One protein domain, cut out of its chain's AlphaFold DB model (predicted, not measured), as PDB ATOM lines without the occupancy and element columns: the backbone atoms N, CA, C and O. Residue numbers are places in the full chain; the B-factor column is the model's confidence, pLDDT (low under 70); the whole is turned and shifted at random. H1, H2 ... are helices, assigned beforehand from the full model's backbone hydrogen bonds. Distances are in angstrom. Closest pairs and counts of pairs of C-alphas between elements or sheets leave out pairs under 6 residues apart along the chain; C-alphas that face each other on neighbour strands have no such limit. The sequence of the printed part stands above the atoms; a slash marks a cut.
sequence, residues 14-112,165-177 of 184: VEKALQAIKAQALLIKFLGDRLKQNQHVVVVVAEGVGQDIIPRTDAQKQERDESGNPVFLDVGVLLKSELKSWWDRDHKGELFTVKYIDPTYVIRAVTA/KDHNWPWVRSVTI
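AT A GLANCE: This is residues 14 to 112 and 165 to 177 of the 184 residues of the protein "Phosphofructokinase" of Artemisia annua (UniProt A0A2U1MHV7). Two longer helices, H1 and H3, cross as an X near their middles without clearly touching, with H2 far out on a loop. Residues 105 to 112, with most of H4, and 165 to 175, with most of H5, stand free. The 112 printed residues, with five named helices and no named strand, are all helix in class and loose: radius of gyration of the C-alphas 16.7 A, spans 46 by 39 by 31 A.

HOW THE PARTS SIT: H1, residues 14 to 38, is close to but not clearly touching H3, residues 75 to 90; their closest C-alphas, of Ile 28 and Leu 83, are 6.9 A apart. They run the same way at a steep tilt of 62 degrees. H2, residues 58 to 62, H4, residues 104 to 109, and H5, residues 168 to 176, are apart from each other and from H1 and H3. In the five helices every O i to N i+4 pair is within hydrogen-bond range.

IN THESE COORDINATES: H1 begins at C-alpha 14, (-48.072, 64.925, 5.830), and spans 35.6 A; H3 spans 22.3 A. H5 ends at C-alpha 176, (-25.323, 55.212, 19.858).

THE WHOLE: Residues 113 to 164 are not printed, a gap of 31.5 A between C-alphas 112 and 165. The links printed whole are long. Sixteen residues, among them 14 to 22, have pLDDT under 70.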
ATOM      1  N   VAL A  14     -48.585  64.811   7.220       39.12
ATOM      2  CA  VAL A  14     -48.072  64.925   5.830       39.12
ATOM      3  C   VAL A  14     -46.583  65.284   5.770       39.12
ATOM      4  O   VAL A  14     -45.811  64.617   5.086       39.12
ATOM      5  N   GLU A  15     -46.150  66.279   6.544       49.69
ATOM      6  CA  GLU A  15     -44.723  66.611   6.685       49.69
ATOM      7  C   GLU A  15     -43.932  65.439   7.276       49.69
ATOM      8  O   GLU A  15     -42.810  65.160   6.854       49.69
ATOM      9  N   LYS A  16     -44.565  64.677   8.180       53.88
ATOM     10  CA  LYS A  16     -43.969  63.474   8.759       53.88
ATOM     11  C   LYS A  16     -43.748  62.375   7.740       53.88
ATOM     12  O   LYS A  16     -42.726  61.716   7.838       53.88
ATOM     13  N   ALA A  17     -44.640  62.181   6.769       49.09
ATOM     14  CA  ALA A  17     -44.454  61.156   5.744       49.09
ATOM     15  C   ALA A  17     -43.229  61.451   4.859       49.09
ATOM     16  O   ALA A  17     -42.420  60.564   4.590       49.09
ATOM     17  N   LEU A  18     -43.029  62.712   4.463       53.25
ATOM     18  CA  LEU A  18     -41.864  63.105   3.664       53.25
ATOM     19  C   LEU A  18     -40.564  63.048   4.484       53.25
ATOM     20  O   LEU A  18     -39.540  62.547   4.013       53.25
ATOM     21  N   GLN A  19     -40.617  63.527   5.730       60.84
ATOM     22  CA  GLN A  19     -39.502  63.457   6.673       60.84
ATOM     23  C   GLN A  19     -39.143  62.007   7.003       60.84
ATOM     24  O   GLN A  19     -37.968  61.673   7.100       60.84
ATOM     25  N   ALA A  20     -40.136  61.131   7.099       59.94
ATOM     26  CA  ALA A  20     -39.966  59.708   7.321       59.94
ATOM     27  C   ALA A  20     -39.259  59.002   6.165       59.94
ATOM     28  O   ALA A  20     -38.336  58.234   6.411       59.94
ATOM     29  N   ILE A  21     -39.644  59.277   4.914       59.41
ATOM     30  CA  ILE A  21     -38.988  58.682   3.738       59.41
ATOM     31  C   ILE A  21     -37.523  59.131   3.664       59.41
ATOM     32  O   ILE A  21     -36.623  58.311   3.463       59.41
ATOM     33  N   LYS A  22     -37.256  60.426   3.889       67.00
ATOM     34  CA  LYS A  22     -35.883  60.947   3.988       67.00
ATOM     35  C   LYS A  22     -35.113  60.285   5.134       67.00
ATOM     36  O   LYS A  22     -33.986  59.837   4.933       67.00
ATOM     37  N   ALA A  23     -35.725  60.182   6.311       70.62
ATOM     38  CA  ALA A  23     -35.121  59.555   7.481       70.62
ATOM     39  C   ALA A  23     -34.827  58.068   7.245       70.62
ATOM     40  O   ALA A  23     -33.768  57.598   7.649       70.62
ATOM     41  N   GLN A  24     -35.696  57.339   6.541       74.12
ATOM     42  CA  GLN A  24     -35.475  55.943   6.162       74.12
ATOM     43  C   GLN A  24     -34.251  55.804   5.250       74.12
ATOM     44  O   GLN A  24     -33.388  54.965   5.503       74.12
ATOM     45  N   ALA A  25     -34.131  56.648   4.222       77.44
ATOM     46  CA  ALA A  25     -32.972  56.632   3.331       77.44
ATOM     47  C   ALA A  25     -31.666  56.973   4.076       77.44
ATOM     48  O   ALA A  25     -30.642  56.313   3.880       77.44
ATOM     49  N   LEU A  26     -31.703  57.973   4.965       83.88
ATOM     50  CA  LEU A  26     -30.561  58.345   5.804       83.88
ATOM     51  C   LEU A  26     -30.182  57.235   6.788       83.88
ATOM     52  O   LEU A  26     -28.996  56.967   6.966       83.88
ATOM     53  N   LEU A  27     -31.170  56.571   7.395       85.19
ATOM     54  CA  LEU A  27     -30.960  55.444   8.298       85.19
ATOM     55  C   LEU A  27     -30.234  54.310   7.576       85.19
ATOM     56  O   LEU A  27     -29.213  53.838   8.061       85.19
ATOM     57  N   ILE A  28     -30.721  53.908   6.402       86.25
ATOM     58  CA  ILE A  28     -30.116  52.830   5.613       86.25
ATOM     59  C   ILE A  28     -28.665  53.168   5.244       86.25
ATOM     60  O   ILE A  28     -27.770  52.346   5.444       86.25
ATOM     61  N   LYS A  29     -28.405  54.400   4.784       86.88
ATOM     62  CA  LYS A  29     -27.043  54.859   4.481       86.88
ATOM     63  C   LYS A  29     -26.137  54.805   5.715       86.88
ATOM     64  O   LYS A  29     -25.041  54.257   5.644       86.88
ATOM     65  N   PHE A  30     -26.615  55.322   6.845       88.50
ATOM     66  CA  PHE A  30     -25.874  55.309   8.104       88.50
ATOM     67  C   PHE A  30     -25.553  53.882   8.570       88.50
ATOM     68  O   PHE A  30     -24.434  53.612   9.004       88.50
ATOM     69  N   LEU A  31     -26.503  52.951   8.445       89.00
ATOM     70  CA  LEU A  31     -26.278  51.539   8.760       89.00
ATOM     71  C   LEU A  31     -25.225  50.916   7.838       89.00
ATOM     72  O   LEU A  31     -24.375  50.172   8.322       89.00
ATOM     73  N   GLY A  32     -25.231  51.257   6.549       88.12
ATOM     74  CA  GLY A  32     -24.194  50.849   5.601       88.12
ATOM     75  C   GLY A  32     -22.797  51.319   6.006       88.12
ATOM     76  O   GLY A  32     -21.863  50.519   6.055       88.12
ATOM     77  N   ASP A  33     -22.659  52.597   6.363       88.75
ATOM     78  CA  ASP A  33     -21.383  53.167   6.813       88.75
ATOM     79  C   ASP A  33     -20.900  52.500   8.115       88.75
ATOM     80  O   ASP A  33     -19.720  52.168   8.253       88.75
ATOM     81  N   ARG A  34     -21.817  52.220   9.051       89.00
ATOM     82  CA  ARG A  34     -21.512  51.502  10.300       89.00
ATOM     83  C   ARG A  34     -21.095  50.060  10.075       89.00
ATOM     84  O   ARG A  34     -20.142  49.608  10.703       89.00
ATOM     85  N   LEU A  35     -21.767  49.352   9.172       89.31
ATOM     86  CA  LEU A  35     -21.405  47.986   8.804       89.31
ATOM     87  C   LEU A  35     -20.011  47.929   8.174       89.31
ATOM     88  O   LEU A  35     -19.241  47.036   8.506       89.31
ATOM     89  N   LYS A  36     -19.640  48.913   7.344       87.62
ATOM     90  CA  LYS A  36     -18.287  48.998   6.770       87.62
ATOM     91  C   LYS A  36     -17.209  49.256   7.822       87.62
ATOM     92  O   LYS A  36     -16.117  48.711   7.715       87.62
ATOM     93  N   GLN A  37     -17.511  50.066   8.835       89.25
ATOM     94  CA  GLN A  37     -16.559  50.400   9.900       89.25
ATOM     95  C   GLN A  37     -16.402  49.277  10.933       89.25
ATOM     96  O   GLN A  37     -15.285  48.967  11.333       89.25
ATOM     97  N   ASN A  38     -17.512  48.666  11.358       88.06
ATOM     98  CA  ASN A  38     -17.546  47.781  12.525       88.06
ATOM     99  C   ASN A  38     -17.836  46.312  12.179       88.06
ATOM    100  O   ASN A  38     -17.822  45.472  13.076       88.06
ATOM    101  N   GLN A  39     -18.142  45.979  10.919       89.62
ATOM    102  CA  GLN A  39     -18.601  44.658  10.438       89.62
ATOM    103  C   GLN A  39     -19.944  44.168  11.010       89.62
ATOM    104  O   GLN A  39     -20.498  43.179  10.534       89.62
ATOM    105  N   HIS A  40     -20.496  44.851  12.012       89.81
ATOM    106  CA  HIS A  40     -21.775  44.538  12.636       89.81
ATOM    107  C   HIS A  40     -22.493  45.819  13.068       89.81
ATOM    108  O   HIS A  40     -21.871  46.854  13.316       89.81
ATOM    109  N   VAL A  41     -23.820  45.742  13.169       90.75
ATOM    110  CA  VAL A  41     -24.664  46.825  13.678       90.75
ATOM    111  C   VAL A  41     -25.854  46.239  14.429       90.75
ATOM    112  O   VAL A  41     -26.400  45.209  14.030       90.75
ATOM    113  N   VAL A  42     -26.252  46.892  15.519       89.75
ATOM    114  CA  VAL A  42     -27.461  46.559  16.281       89.75
ATOM    115  C   VAL A  42     -28.419  47.733  16.169       89.75
ATOM    116  O   VAL A  42     -28.036  48.874  16.418       89.75
ATOM    117  N   VAL A  43     -29.660  47.448  15.780       88.19
ATOM    118  CA  VAL A  43     -30.716  48.452  15.631       88.19
ATOM    119  C   VAL A  43     -31.840  48.100  16.589       88.19
ATOM    120  O   VAL A  43     -32.362  46.988  16.549       88.19
ATOM    121  N   VAL A  44     -32.204  49.051  17.447       87.25
ATOM    122  CA  VAL A  44     -33.348  48.937  18.353       87.25
ATOM    123  C   VAL A  44     -34.471  49.799  17.796       87.25
ATOM    124  O   VAL A  44     -34.271  50.982  17.528       87.25
ATOM    125  N   VAL A  45     -35.644  49.200  17.608       84.75
ATOM    126  CA  VAL A  45     -36.827  49.864  17.052       84.75
ATOM    127  C   VAL A  45     -37.973  49.676  18.032       84.75
ATOM    128  O   VAL A  45     -38.230  48.559  18.471       84.75
ATOM    129  N   ALA A  46     -38.648  50.764  18.394       84.31
ATOM    130  CA  ALA A  46     -39.869  50.669  19.182       84.31
ATOM    131  C   ALA A  46     -41.043  50.253  18.281       84.31
ATOM    132  O   ALA A  46     -41.164  50.732  17.157       84.31
ATOM    133  N   GLU A  47     -41.926  49.397  18.795       80.38
ATOM    134  CA  GLU A  47     -43.063  48.807  18.065       80.38
ATOM    135  C   GLU A  47     -43.971  49.856  17.394       80.38
ATOM    136  O   GLU A  47     -44.440  49.682  16.271       80.38
ATOM    137  N   GLY A  48     -44.168  51.002  18.053       76.25
ATOM    138  CA  GLY A  48     -44.982  52.103  17.534       76.25
ATOM    139  C   GLY A  48     -44.303  52.978  16.472       76.25
ATOM    140  O   GLY A  48     -44.919  53.930  15.992       76.25
ATOM    141  N   VAL A  49     -43.041  52.727  16.106       77.19
ATOM    142  CA  VAL A  49     -42.316  53.574  15.145       77.19
ATOM    143  C   VAL A  49     -42.866  53.379  13.740       77.19
ATOM    144  O   VAL A  49     -42.963  52.272  13.234       77.19
ATOM    145  N   GLY A  50     -43.178  54.482  13.066       71.19
ATOM    146  CA  GLY A  50     -43.479  54.460  11.640       71.19
ATOM    147  C   GLY A  50     -44.793  53.789  11.253       71.19
ATOM    148  O   GLY A  50     -45.009  53.567  10.068       71.19
ATOM    149  N   GLN A  51     -45.699  53.546  12.205       76.94
ATOM    150  CA  GLN A  51     -47.041  53.006  11.944       76.94
ATOM    151  C   GLN A  51     -47.841  53.825  10.910       76.94
ATOM    152  O   GLN A  51     -48.685  53.260  10.213       76.94
ATOM    153  N   ASP A  52     -47.526  55.117  10.776       69.56
ATOM    154  CA  ASP A  52     -48.098  56.045   9.790       69.56
ATOM    155  C   ASP A  52     -47.494  55.904   8.374       69.56
ATOM    156  O   ASP A  52     -48.068  56.391   7.403       69.56
ATOM    157  N   ILE A  53     -46.318  55.280   8.252       67.69
ATOM    158  CA  ILE A  53     -45.540  55.147   7.005       67.69
ATOM    159  C   ILE A  53     -45.757  53.769   6.376       67.69
ATOM    160  O   ILE A  53     -45.673  53.621   5.157       67.69
ATOM    161  N   ILE A  54     -46.017  52.750   7.200       71.50
ATOM    162  CA  ILE A  54     -46.204  51.379   6.729       71.50
ATOM    163  C   ILE A  54     -47.443  51.327   5.823       71.50
ATOM    164  O   ILE A  54     -48.533  51.699   6.271       71.50
ATOM    165  N   PRO A  55     -47.320  50.846   4.569       68.94
ATOM    166  CA  PRO A  55     -48.467  50.671   3.690       68.94
ATOM    167  C   PRO A  55     -49.478  49.718   4.334       68.94
ATOM    168  O   PRO A  55     -49.211  48.528   4.495       68.94
ATOM    169  N   ARG A  56     -50.643  50.245   4.721       72.69
ATOM    170  CA  ARG A  56     -51.741  49.455   5.287       72.69
ATOM    171  C   ARG A  56     -52.806  49.196   4.229       72.69
ATOM    172  O   ARG A  56     -53.298  50.142   3.612       72.69
ATOM    173  N   THR A  57     -53.225  47.943   4.087       74.75
ATOM    174  CA  THR A  57     -54.461  47.603   3.365       74.75
ATOM    175  C   THR A  57     -55.666  48.158   4.130       74.75
ATOM    176  O   THR A  57     -55.604  48.301   5.352       74.75
ATOM    177  N   ASP A  58     -56.784  48.448   3.462       69.56
ATOM    178  CA  ASP A  58     -57.966  49.009   4.134       69.56
ATOM    179  C   ASP A  58     -58.532  48.089   5.233       69.56
ATOM    180  O   ASP A  58     -58.995  48.584   6.258       69.56
ATOM    181  N   ALA A  59     -58.369  46.767   5.096       68.62
ATOM    182  CA  ALA A  59     -58.661  45.800   6.158       68.62
ATOM    183  C   ALA A  59     -57.754  45.978   7.399       68.62
ATOM    184  O   ALA A  59     -58.242  45.986   8.523       68.62
ATOM    185  N   GLN A  60     -56.453  46.219   7.207       70.50
ATOM    186  CA  GLN A  60     -55.464  46.399   8.288       70.50
ATOM    187  C   GLN A  60     -55.562  47.773   8.973       70.50
ATOM    188  O   GLN A  60     -55.051  47.977  10.071       70.50
ATOM    189  N   LYS A  61     -56.197  48.760   8.326       67.75
ATOM    190  CA  LYS A  61     -56.522  50.051   8.959       67.75
ATOM    191  C   LYS A  61     -57.709  49.942   9.915       67.75
ATOM    192  O   LYS A  61     -57.823  50.756  10.827       67.75
ATOM    193  N   GLN A  62     -58.602  48.984   9.672       68.44
ATOM    194  CA  GLN A  62     -59.810  48.761  10.467       68.44
ATOM    195  C   GLN A  62     -59.626  47.680  11.534       68.44
ATOM    196  O   GLN A  62     -60.477  47.554  12.412       68.44
ATOM    197  N   GLU A  63     -58.526  46.932  11.478       78.19
ATOM    198  CA  GLU A  63     -58.200  45.908  12.459       78.19
ATOM    199  C   GLU A  63     -57.950  46.537  13.835       78.19
ATOM    200  O   GLU A  63     -57.069  47.388  14.023       78.19
ATOM    201  N   ARG A  64     -58.780  46.131  14.798       80.31
ATOM    202  CA  ARG A  64     -58.688  46.538  16.196       80.31
ATOM    203  C   ARG A  64     -58.577  45.312  17.079       80.31
ATOM    204  O   ARG A  64     -59.142  44.270  16.757       80.31
ATOM    205  N   ASP A  65     -57.852  45.457  18.178       81.38
ATOM    206  CA  ASP A  65     -57.804  44.438  19.218       81.38
ATOM    207  C   ASP A  65     -59.138  44.357  19.990       81.38
ATOM    208  O   ASP A  65     -60.049  45.174  19.810       81.38
ATOM    209  N   GLU A  66     -59.249  43.375  20.887       77.81
ATOM    210  CA  GLU A  66     -60.422  43.172  21.755       77.81
ATOM    211  C   GLU A  66     -60.717  44.380  22.668       77.81
ATOM    212  O   GLU A  66     -61.819  44.512  23.194       77.81
ATOM    213  N   SER A  67     -59.740  45.278  22.839       72.81
ATOM    214  CA  SER A  67     -59.826  46.499  23.647       72.81
ATOM    215  C   SER A  67     -60.131  47.758  22.818       72.81
ATOM    216  O   SER A  67     -60.236  48.848  23.377       72.81
ATOM    217  N   GLY A  68     -60.295  47.640  21.494       76.88
ATOM    218  CA  GLY A  68     -60.592  48.754  20.590       76.88
ATOM    219  C   GLY A  68     -59.378  49.579  20.132       76.88
ATOM    220  O   GLY A  68     -59.552  50.609  19.464       76.88
ATOM    221  N   ASN A  69     -58.149  49.152  20.424       78.25
ATOM    222  CA  ASN A  69     -56.937  49.816  19.943       78.25
ATOM    223  C   ASN A  69     -56.600  49.371  18.513       78.25
ATOM    224  O   ASN A  69     -56.822  48.211  18.167       78.25
ATOM    225  N   PRO A  70     -56.052  50.259  17.661       78.12
ATOM    226  CA  PRO A  70     -55.533  49.856  16.359       78.12
ATOM    227  C   PRO A  70     -54.414  48.827  16.515       78.12
ATOM    228  O   PRO A  70     -53.467  49.065  17.265       78.12
ATOM    229  N   VAL A  71     -54.483  47.731  15.760       78.38
ATOM    230  CA  VAL A  71     -53.386  46.759  15.732       78.38
ATOM    231  C   VAL A  71     -52.175  47.389  15.035       78.38
ATOM    232  O   VAL A  71     -52.284  48.039  13.981       78.38
ATOM    233  N   PHE A  72     -51.010  47.263  15.669       78.25
ATOM    234  CA  PHE A  72     -49.740  47.698  15.104       78.25
ATOM    235  C   PHE A  72     -49.206  46.661  14.123       78.25
ATOM    236  O   PHE A  72     -49.309  45.457  14.334       78.25
ATOM    237  N   LEU A  73     -48.639  47.151  13.022       79.25
ATOM    238  CA  LEU A  73     -47.936  46.304  12.067       79.25
ATOM    239  C   LEU A  73     -46.493  46.101  12.527       79.25
ATOM    240  O   LEU A  73     -45.892  47.011  13.100       79.25
ATOM    241  N   ASP A  74     -45.923  44.934  12.234       80.56
ATOM    242  CA  ASP A  74     -44.543  44.623  12.607       80.56
ATOM    243  C   ASP A  74     -43.545  45.442  11.762       80.56
ATOM    244  O   ASP A  74     -43.232  45.130  10.606       80.56
ATOM    245  N   VAL A  75     -43.030  46.511  12.374       81.62
ATOM    246  CA  VAL A  75     -42.018  47.415  11.807       81.62
ATOM    247  C   VAL A  75     -40.693  46.689  11.567       81.62
ATOM    248  O   VAL A  75     -39.966  47.003  10.623       81.62
ATOM    249  N   GLY A  76     -40.353  45.720  12.418       83.00
ATOM    250  CA  GLY A  76     -39.088  45.001  12.365       83.00
ATOM    251  C   GLY A  76     -38.991  44.089  11.147       83.00
ATOM    252  O   GLY A  76     -37.954  44.059  10.477       83.00
ATOM    253  N   VAL A  77     -40.085  43.406  10.801       83.94
ATOM    254  CA  VAL A  77     -40.177  42.604   9.570       83.94
ATOM    255  C   VAL A  77     -40.035  43.485   8.329       83.94
ATOM    256  O   VAL A  77     -39.272  43.136   7.422       83.94
ATOM    257  N   LEU A  78     -40.701  44.644   8.303       83.56
ATOM    258  CA  LEU A  78     -40.571  45.601   7.202       83.56
ATOM    259  C   LEU A  78     -39.126  46.091   7.062       83.56
ATOM    260  O   LEU A  78     -38.541  45.990   5.983       83.56
ATOM    261  N   LEU A  79     -38.522  46.566   8.155       85.00
ATOM    262  CA  LEU A  79     -37.157  47.086   8.151       85.00
ATOM    263  C   LEU A  79     -36.149  46.025   7.691       85.00
ATOM    264  O   LEU A  79     -35.241  46.327   6.917       85.00
ATOM    265  N   LYS A  80     -36.326  44.768   8.114       88.88
ATOM    266  CA  LYS A  80     -35.509  43.639   7.654       88.88
ATOM    267  C   LYS A  80     -35.617  43.434   6.140       88.88
ATOM    268  O   LYS A  80     -34.595  43.213   5.490       88.88
ATOM    269  N   SER A  81     -36.832  43.481   5.591       87.62
ATOM    270  CA  SER A  81     -37.081  43.321   4.152       87.62
ATOM    271  C   SER A  81     -36.450  44.449   3.331       87.62
ATOM    272  O   SER A  81     -35.767  44.187   2.337       87.62
ATOM    273  N   GLU A  82     -36.621  45.693   3.779       86.12
ATOM    274  CA  GLU A  82     -36.060  46.888   3.139       86.12
ATOM    275  C   GLU A  82     -34.527  46.877   3.164       86.12
ATOM    276  O   GLU A  82     -33.888  47.079   2.132       86.12
ATOM    277  N   LEU A  83     -33.919  46.555   4.312       87.94
ATOM    278  CA  LEU A  83     -32.462  46.465   4.434       87.94
ATOM    279  C   LEU A  83     -31.872  45.385   3.531       87.94
ATOM    280  O   LEU A  83     -30.841  45.613   2.901       87.94
ATOM    281  N   LYS A  84     -32.520  44.219   3.449       89.00
ATOM    282  CA  LYS A  84     -32.071  43.141   2.567       89.00
ATOM    283  C   LYS A  84     -32.162  43.551   1.096       89.00
ATOM    284  O   LYS A  84     -31.186  43.406   0.368       89.00
ATOM    285  N   SER A  85     -33.293  44.128   0.689       89.12
ATOM    286  CA  SER A  85     -33.506  44.597  -0.688       89.12
ATOM    287  C   SER A  85     -32.507  45.686  -1.084       89.12
ATOM    288  O   SER A  85     -31.980  45.678  -2.195       89.12
ATOM    289  N   TRP A  86     -32.212  46.610  -0.165       89.12
ATOM    290  CA  TRP A  86     -31.197  47.637  -0.367       89.12
ATOM    291  C   TRP A  86     -29.790  47.040  -0.512       89.12
ATOM    292  O   TRP A  86     -29.057  47.420  -1.426       89.12
ATOM    293  N   TRP A  87     -29.424  46.082   0.345       89.62
ATOM    294  CA  TRP A  87     -28.106  45.448   0.306       89.62
ATOM    295  C   TRP A  87     -27.884  44.650  -0.982       89.62
ATOM    296  O   TRP A  87     -26.863  44.828  -1.644       89.62
ATOM    297  N   ASP A  88     -28.868  43.842  -1.385       89.38
ATOM    298  CA  ASP A  88     -28.816  43.043  -2.615       89.38
ATOM    299  C   ASP A  88     -28.662  43.927  -3.870       89.38
ATOM    300  O   ASP A  88     -28.047  43.523  -4.864       89.38
ATOM    301  N   ARG A  89     -29.204  45.153  -3.831       88.94
ATOM    302  CA  ARG A  89     -29.102  46.128  -4.923       88.94
ATOM    303  C   ARG A  89     -27.734  46.806  -4.980       88.94
ATOM    304  O   ARG A  89     -27.152  46.877  -6.066       88.94
ATOM    305  N   ASP A  90     -27.246  47.307  -3.846       86.88
ATOM    306  CA  ASP A  90     -26.102  48.226  -3.793       86.88
ATOM    307  C   ASP A  90     -24.756  47.509  -3.524       86.88
ATOM    308  O   ASP A  90     -23.707  48.043  -3.878       86.88
ATOM    309  N   HIS A  91     -24.764  46.293  -2.957       85.06
ATOM    310  CA  HIS A  91     -23.568  45.535  -2.543       85.06
ATOM    311  C   HIS A  91     -23.583  44.098  -3.101       85.06
ATOM    312  O   HIS A  91     -23.534  43.101  -2.374       85.06
ATOM    313  N   LYS A  92     -23.677  43.975  -4.431       81.94
ATOM    314  CA  LYS A  92     -23.739  42.672  -5.114       81.94
ATOM    315  C   LYS A  92     -22.510  41.810  -4.808       81.94
ATOM    316  O   LYS A  92     -21.386  42.203  -5.104       81.94
ATOM    317  N   GLY A  93     -22.747  40.597  -4.311       79.56
ATOM    318  CA  GLY A  93     -21.701  39.607  -4.027       79.56
ATOM    319  C   GLY A  93     -21.167  39.631  -2.592       79.56
ATOM    320  O   GLY A  93     -20.366  38.768  -2.242       79.56
ATOM    321  N   GLU A  94     -21.630  40.555  -1.750       86.75
ATOM    322  CA  GLU A  94     -21.283  40.596  -0.329       86.75
ATOM    323  C   GLU A  94     -22.291  39.802   0.514       86.75
ATOM    324  O   GLU A  94     -23.502  39.863   0.298       86.75
ATOM    325  N   LEU A  95     -21.799  39.053   1.505       85.06
ATOM    326  CA  LEU A  95     -22.653  38.308   2.430       85.06
ATOM    327  C   LEU A  95     -23.247  39.251   3.481       85.06
ATOM    328  O   LEU A  95     -22.518  39.840   4.275       85.06
ATOM    329  N   PHE A  96     -24.576  39.317   3.543       88.56
ATOM    330  CA  PHE A  96     -25.302  40.107   4.532       88.56
ATOM    331  C   PHE A  96     -26.309  39.257   5.297       88.56
ATOM    332  O   PHE A  96     -27.137  38.555   4.716       88.56
ATOM    333  N   THR A  97     -26.229  39.311   6.627       89.94
ATOM    334  CA  THR A  97     -27.110  38.554   7.522       89.94
ATOM    335  C   THR A  97     -27.862  39.508   8.436       89.94
ATOM    336  O   THR A  97     -27.258  40.173   9.273       89.94
ATOM    337  N   VAL A  98     -29.192  39.512   8.334       90.44
ATOM    338  CA  VAL A  98     -30.072  40.259   9.244       90.44
ATOM    339  C   VAL A  98     -30.861  39.285  10.101       90.44
ATOM    340  O   VAL A  98     -31.650  38.482   9.595       90.44
ATOM    341  N   LYS A  99     -30.675  39.388  11.416       91.31
ATOM    342  CA  LYS A  99     -31.468  38.664  12.409       91.31
ATOM    343  C   LYS A  99     -32.452  39.639  13.039       91.31
ATOM    344  O   LYS A  99     -32.042  40.626  13.635       91.31
ATOM    345  N   TYR A 100     -33.739  39.352  12.872       89.69
ATOM    346  CA  TYR A 100     -34.795  40.039  13.602       89.69
ATOM    347  C   TYR A 100     -35.066  39.263  14.885       89.69
ATOM    348  O   TYR A 100     -35.185  38.037  14.843       89.69
ATOM    349  N   ILE A 101     -35.099  39.979  16.003       88.12
ATOM    350  CA  ILE A 101     -35.364  39.436  17.329       88.12
ATOM    351  C   ILE A 101     -36.486  40.287  17.905       88.12
ATOM    352  O   ILE A 101     -36.286  41.479  18.122       88.12
ATOM    353  N   ASP A 102     -37.632  39.663  18.151       87.44
ATOM    354  CA  ASP A 102     -38.711  40.258  18.929       87.44
ATOM    355  C   ASP A 102     -38.679  39.666  20.347       87.44
ATOM    356  O   ASP A 102     -39.082  38.517  20.555       87.44
ATOM    357  N   PRO A 103     -38.154  40.408  21.337       84.38
ATOM    358  CA  PRO A 103     -38.073  39.927  22.700       84.38
ATOM    359  C   PRO A 103     -39.358  40.198  23.496       84.38
ATOM    360  O   PRO A 103     -39.330  39.982  24.702       84.38
ATOM    361  N   THR A 104     -40.464  40.652  22.887       81.75
ATOM    362  CA  THR A 104     -41.687  41.087  23.597       81.75
ATOM    363  C   THR A 104     -42.181  40.069  24.624       81.75
ATOM    364  O   THR A 104     -42.440  40.418  25.777       81.75
ATOM    365  N   TYR A 105     -42.253  38.788  24.255       81.81
ATOM    366  CA  TYR A 105     -42.640  37.735  25.201       81.81
ATOM    367  C   TYR A 105     -41.586  37.496  26.279       81.81
ATOM    368  O   TYR A 105     -41.927  37.302  27.441       81.81
ATOM    369  N   VAL A 106     -40.306  37.546  25.910       83.81
ATOM    370  CA  VAL A 106     -39.197  37.323  26.843       83.81
ATOM    371  C   VAL A 106     -39.187  38.412  27.910       83.81
ATOM    372  O   VAL A 106     -39.195  38.100  29.094       83.81
ATOM    373  N   ILE A 107     -39.250  39.686  27.519       81.69
ATOM    374  CA  ILE A 107     -39.208  40.804  28.470       81.69
ATOM    375  C   ILE A 107     -40.430  40.832  29.393       81.69
ATOM    376  O   ILE A 107     -40.303  41.247  30.539       81.69
ATOM    377  N   ARG A 108     -41.601  40.373  28.925       80.81
ATOM    378  CA  ARG A 108     -42.835  40.334  29.729       80.81
ATOM    379  C   ARG A 108     -42.944  39.102  30.631       80.81
ATOM    380  O   ARG A 108     -43.731  39.129  31.570       80.81
ATOM    381  N   ALA A 109     -42.192  38.040  30.345       82.75
ATOM    382  CA  ALA A 109     -42.220  36.791  31.107       82.75
ATOM    383  C   ALA A 109     -41.055  36.646  32.099       82.75
ATOM    384  O   ALA A 109     -41.075  35.748  32.941       82.75
ATOM    385  N   VAL A 110     -40.028  37.495  32.002       85.25
ATOM    386  CA  VAL A 110     -38.899  37.484  32.938       85.25
ATOM    387  C   VAL A 110     -39.364  37.894  34.336       85.25
ATOM    388  O   VAL A 110     -40.159  38.813  34.517       85.25
ATOM    389  N   THR A 111     -38.843  37.196  35.344       87.88
ATOM    390  CA  THR A 111     -39.108  37.487  36.753       87.88
ATOM    391  C   THR A 111     -38.585  38.865  37.142       87.88
ATOM    392  O   THR A 111     -37.471  39.234  36.768       87.88
ATOM    393  N   ALA A 112     -39.351  39.579  37.964       85.56
ATOM    394  CA  ALA A 112     -38.946  40.865  38.510       85.56
ATOM    395  C   ALA A 112     -37.619  40.769  39.282       85.56
ATOM    396  O   ALA A 112     -37.390  39.845  40.071       85.56
ATOM    397  N   LYS A 165     -35.491  67.157  23.293       78.31
ATOM    398  CA  LYS A 165     -34.692  68.317  23.714       78.31
ATOM    399  C   LYS A 165     -34.169  68.188  25.144       78.31
ATOM    400  O   LYS A 165     -33.273  68.944  25.512       78.31
ATOM    401  N   ASP A 166     -34.698  67.248  25.923       81.69
ATOM    402  CA  ASP A 166     -34.222  66.964  27.275       81.69
ATOM    403  C   ASP A 166     -32.847  66.274  27.251       81.69
ATOM    404  O   ASP A 166     -32.473  65.648  26.261       81.69
ATOM    405  N   HIS A 167     -32.096  66.362  28.351       80.94
ATOM    406  CA  HIS A 167     -30.722  65.876  28.492       80.94
ATOM    407  C   HIS A 167     -30.562  64.372  28.207       80.94
ATOM    408  O   HIS A 167     -29.486  63.930  27.791       80.94
ATOM    409  N   ASN A 168     -31.622  63.585  28.406       80.00
ATOM    410  CA  ASN A 168     -31.619  62.145  28.169       80.00
ATOM    411  C   ASN A 168     -31.407  61.806  26.685       80.00
ATOM    412  O   ASN A 168     -30.673  60.873  26.355       80.00
ATOM    413  N   TRP A 169     -31.991  62.586  25.769       82.25
ATOM    414  CA  TRP A 169     -31.932  62.288  24.337       82.25
ATOM    415  C   TRP A 169     -30.548  62.529  23.705       82.25
ATOM    416  O   TRP A 169     -30.061  61.654  22.983       82.25
ATOM    417  N   PRO A 170     -29.835  63.643  23.980       83.06
ATOM    418  CA  PRO A 170     -28.429  63.798  23.626       83.06
ATOM    419  C   PRO A 170     -27.546  62.678  24.176       83.06
ATOM    420  O   PRO A 170     -26.643  62.238  23.466       83.06
ATOM    421  N   TRP A 171     -27.811  62.184  25.391       84.50
ATOM    422  CA  TRP A 171     -27.031  61.085  25.958       84.50
ATOM    423  C   TRP A 171     -27.207  59.797  25.149       84.50
ATOM    424  O   TRP A 171     -26.212  59.216  24.715       84.50
ATOM    425  N   VAL A 172     -28.452  59.428  24.820       82.94
ATOM    426  CA  VAL A 172     -28.744  58.304  23.914       82.94
ATOM    427  C   VAL A 172     -28.012  58.477  22.581       82.94
ATOM    428  O   VAL A 172     -27.289  57.570  22.173       82.94
ATOM    429  N   ARG A 173     -28.110  59.655  21.947       83.06
ATOM    430  CA  ARG A 173     -27.416  59.944  20.677       83.06
ATOM    431  C   ARG A 173     -25.896  59.828  20.787       83.06
ATOM    432  O   ARG A 173     -25.260  59.389  19.835       83.06
ATOM    433  N   SER A 174     -25.312  60.211  21.923       85.00
ATOM    434  CA  SER A 174     -23.864  60.132  22.141       85.00
ATOM    435  C   SER A 174     -23.371  58.691  22.280       85.00
ATOM    436  O   SER A 174     -22.343  58.344  21.706       85.00
ATOM    437  N   VAL A 175     -24.135  57.837  22.971       85.56
ATOM    438  CA  VAL A 175     -23.793  56.422  23.170       85.56
ATOM    439  C   VAL A 175     -23.981  55.628  21.880       85.56
ATOM    440  O   VAL A 175     -23.140  54.802  21.533       85.56
ATOM    441  N   THR A 176     -25.058  55.889  21.137       82.25
ATOM    442  CA  THR A 176     -25.323  55.212  19.858       82.25
ATOM    443  C   THR A 176     -24.555  55.824  18.688       82.25
ATOM    444  O   THR A 176     -24.500  55.236  17.607       82.25
ATOM    445  N   ILE A 177     -23.958  57.006  18.891       82.75
ATOM    446  CA  ILE A 177     -23.315  57.832  17.863       82.75
ATOM    447  C   ILE A 177     -24.249  57.978  16.643       82.75
ATOM    448  O   ILE A 177     -23.844  57.838  15.481       82.75
TER     449      ILE A 177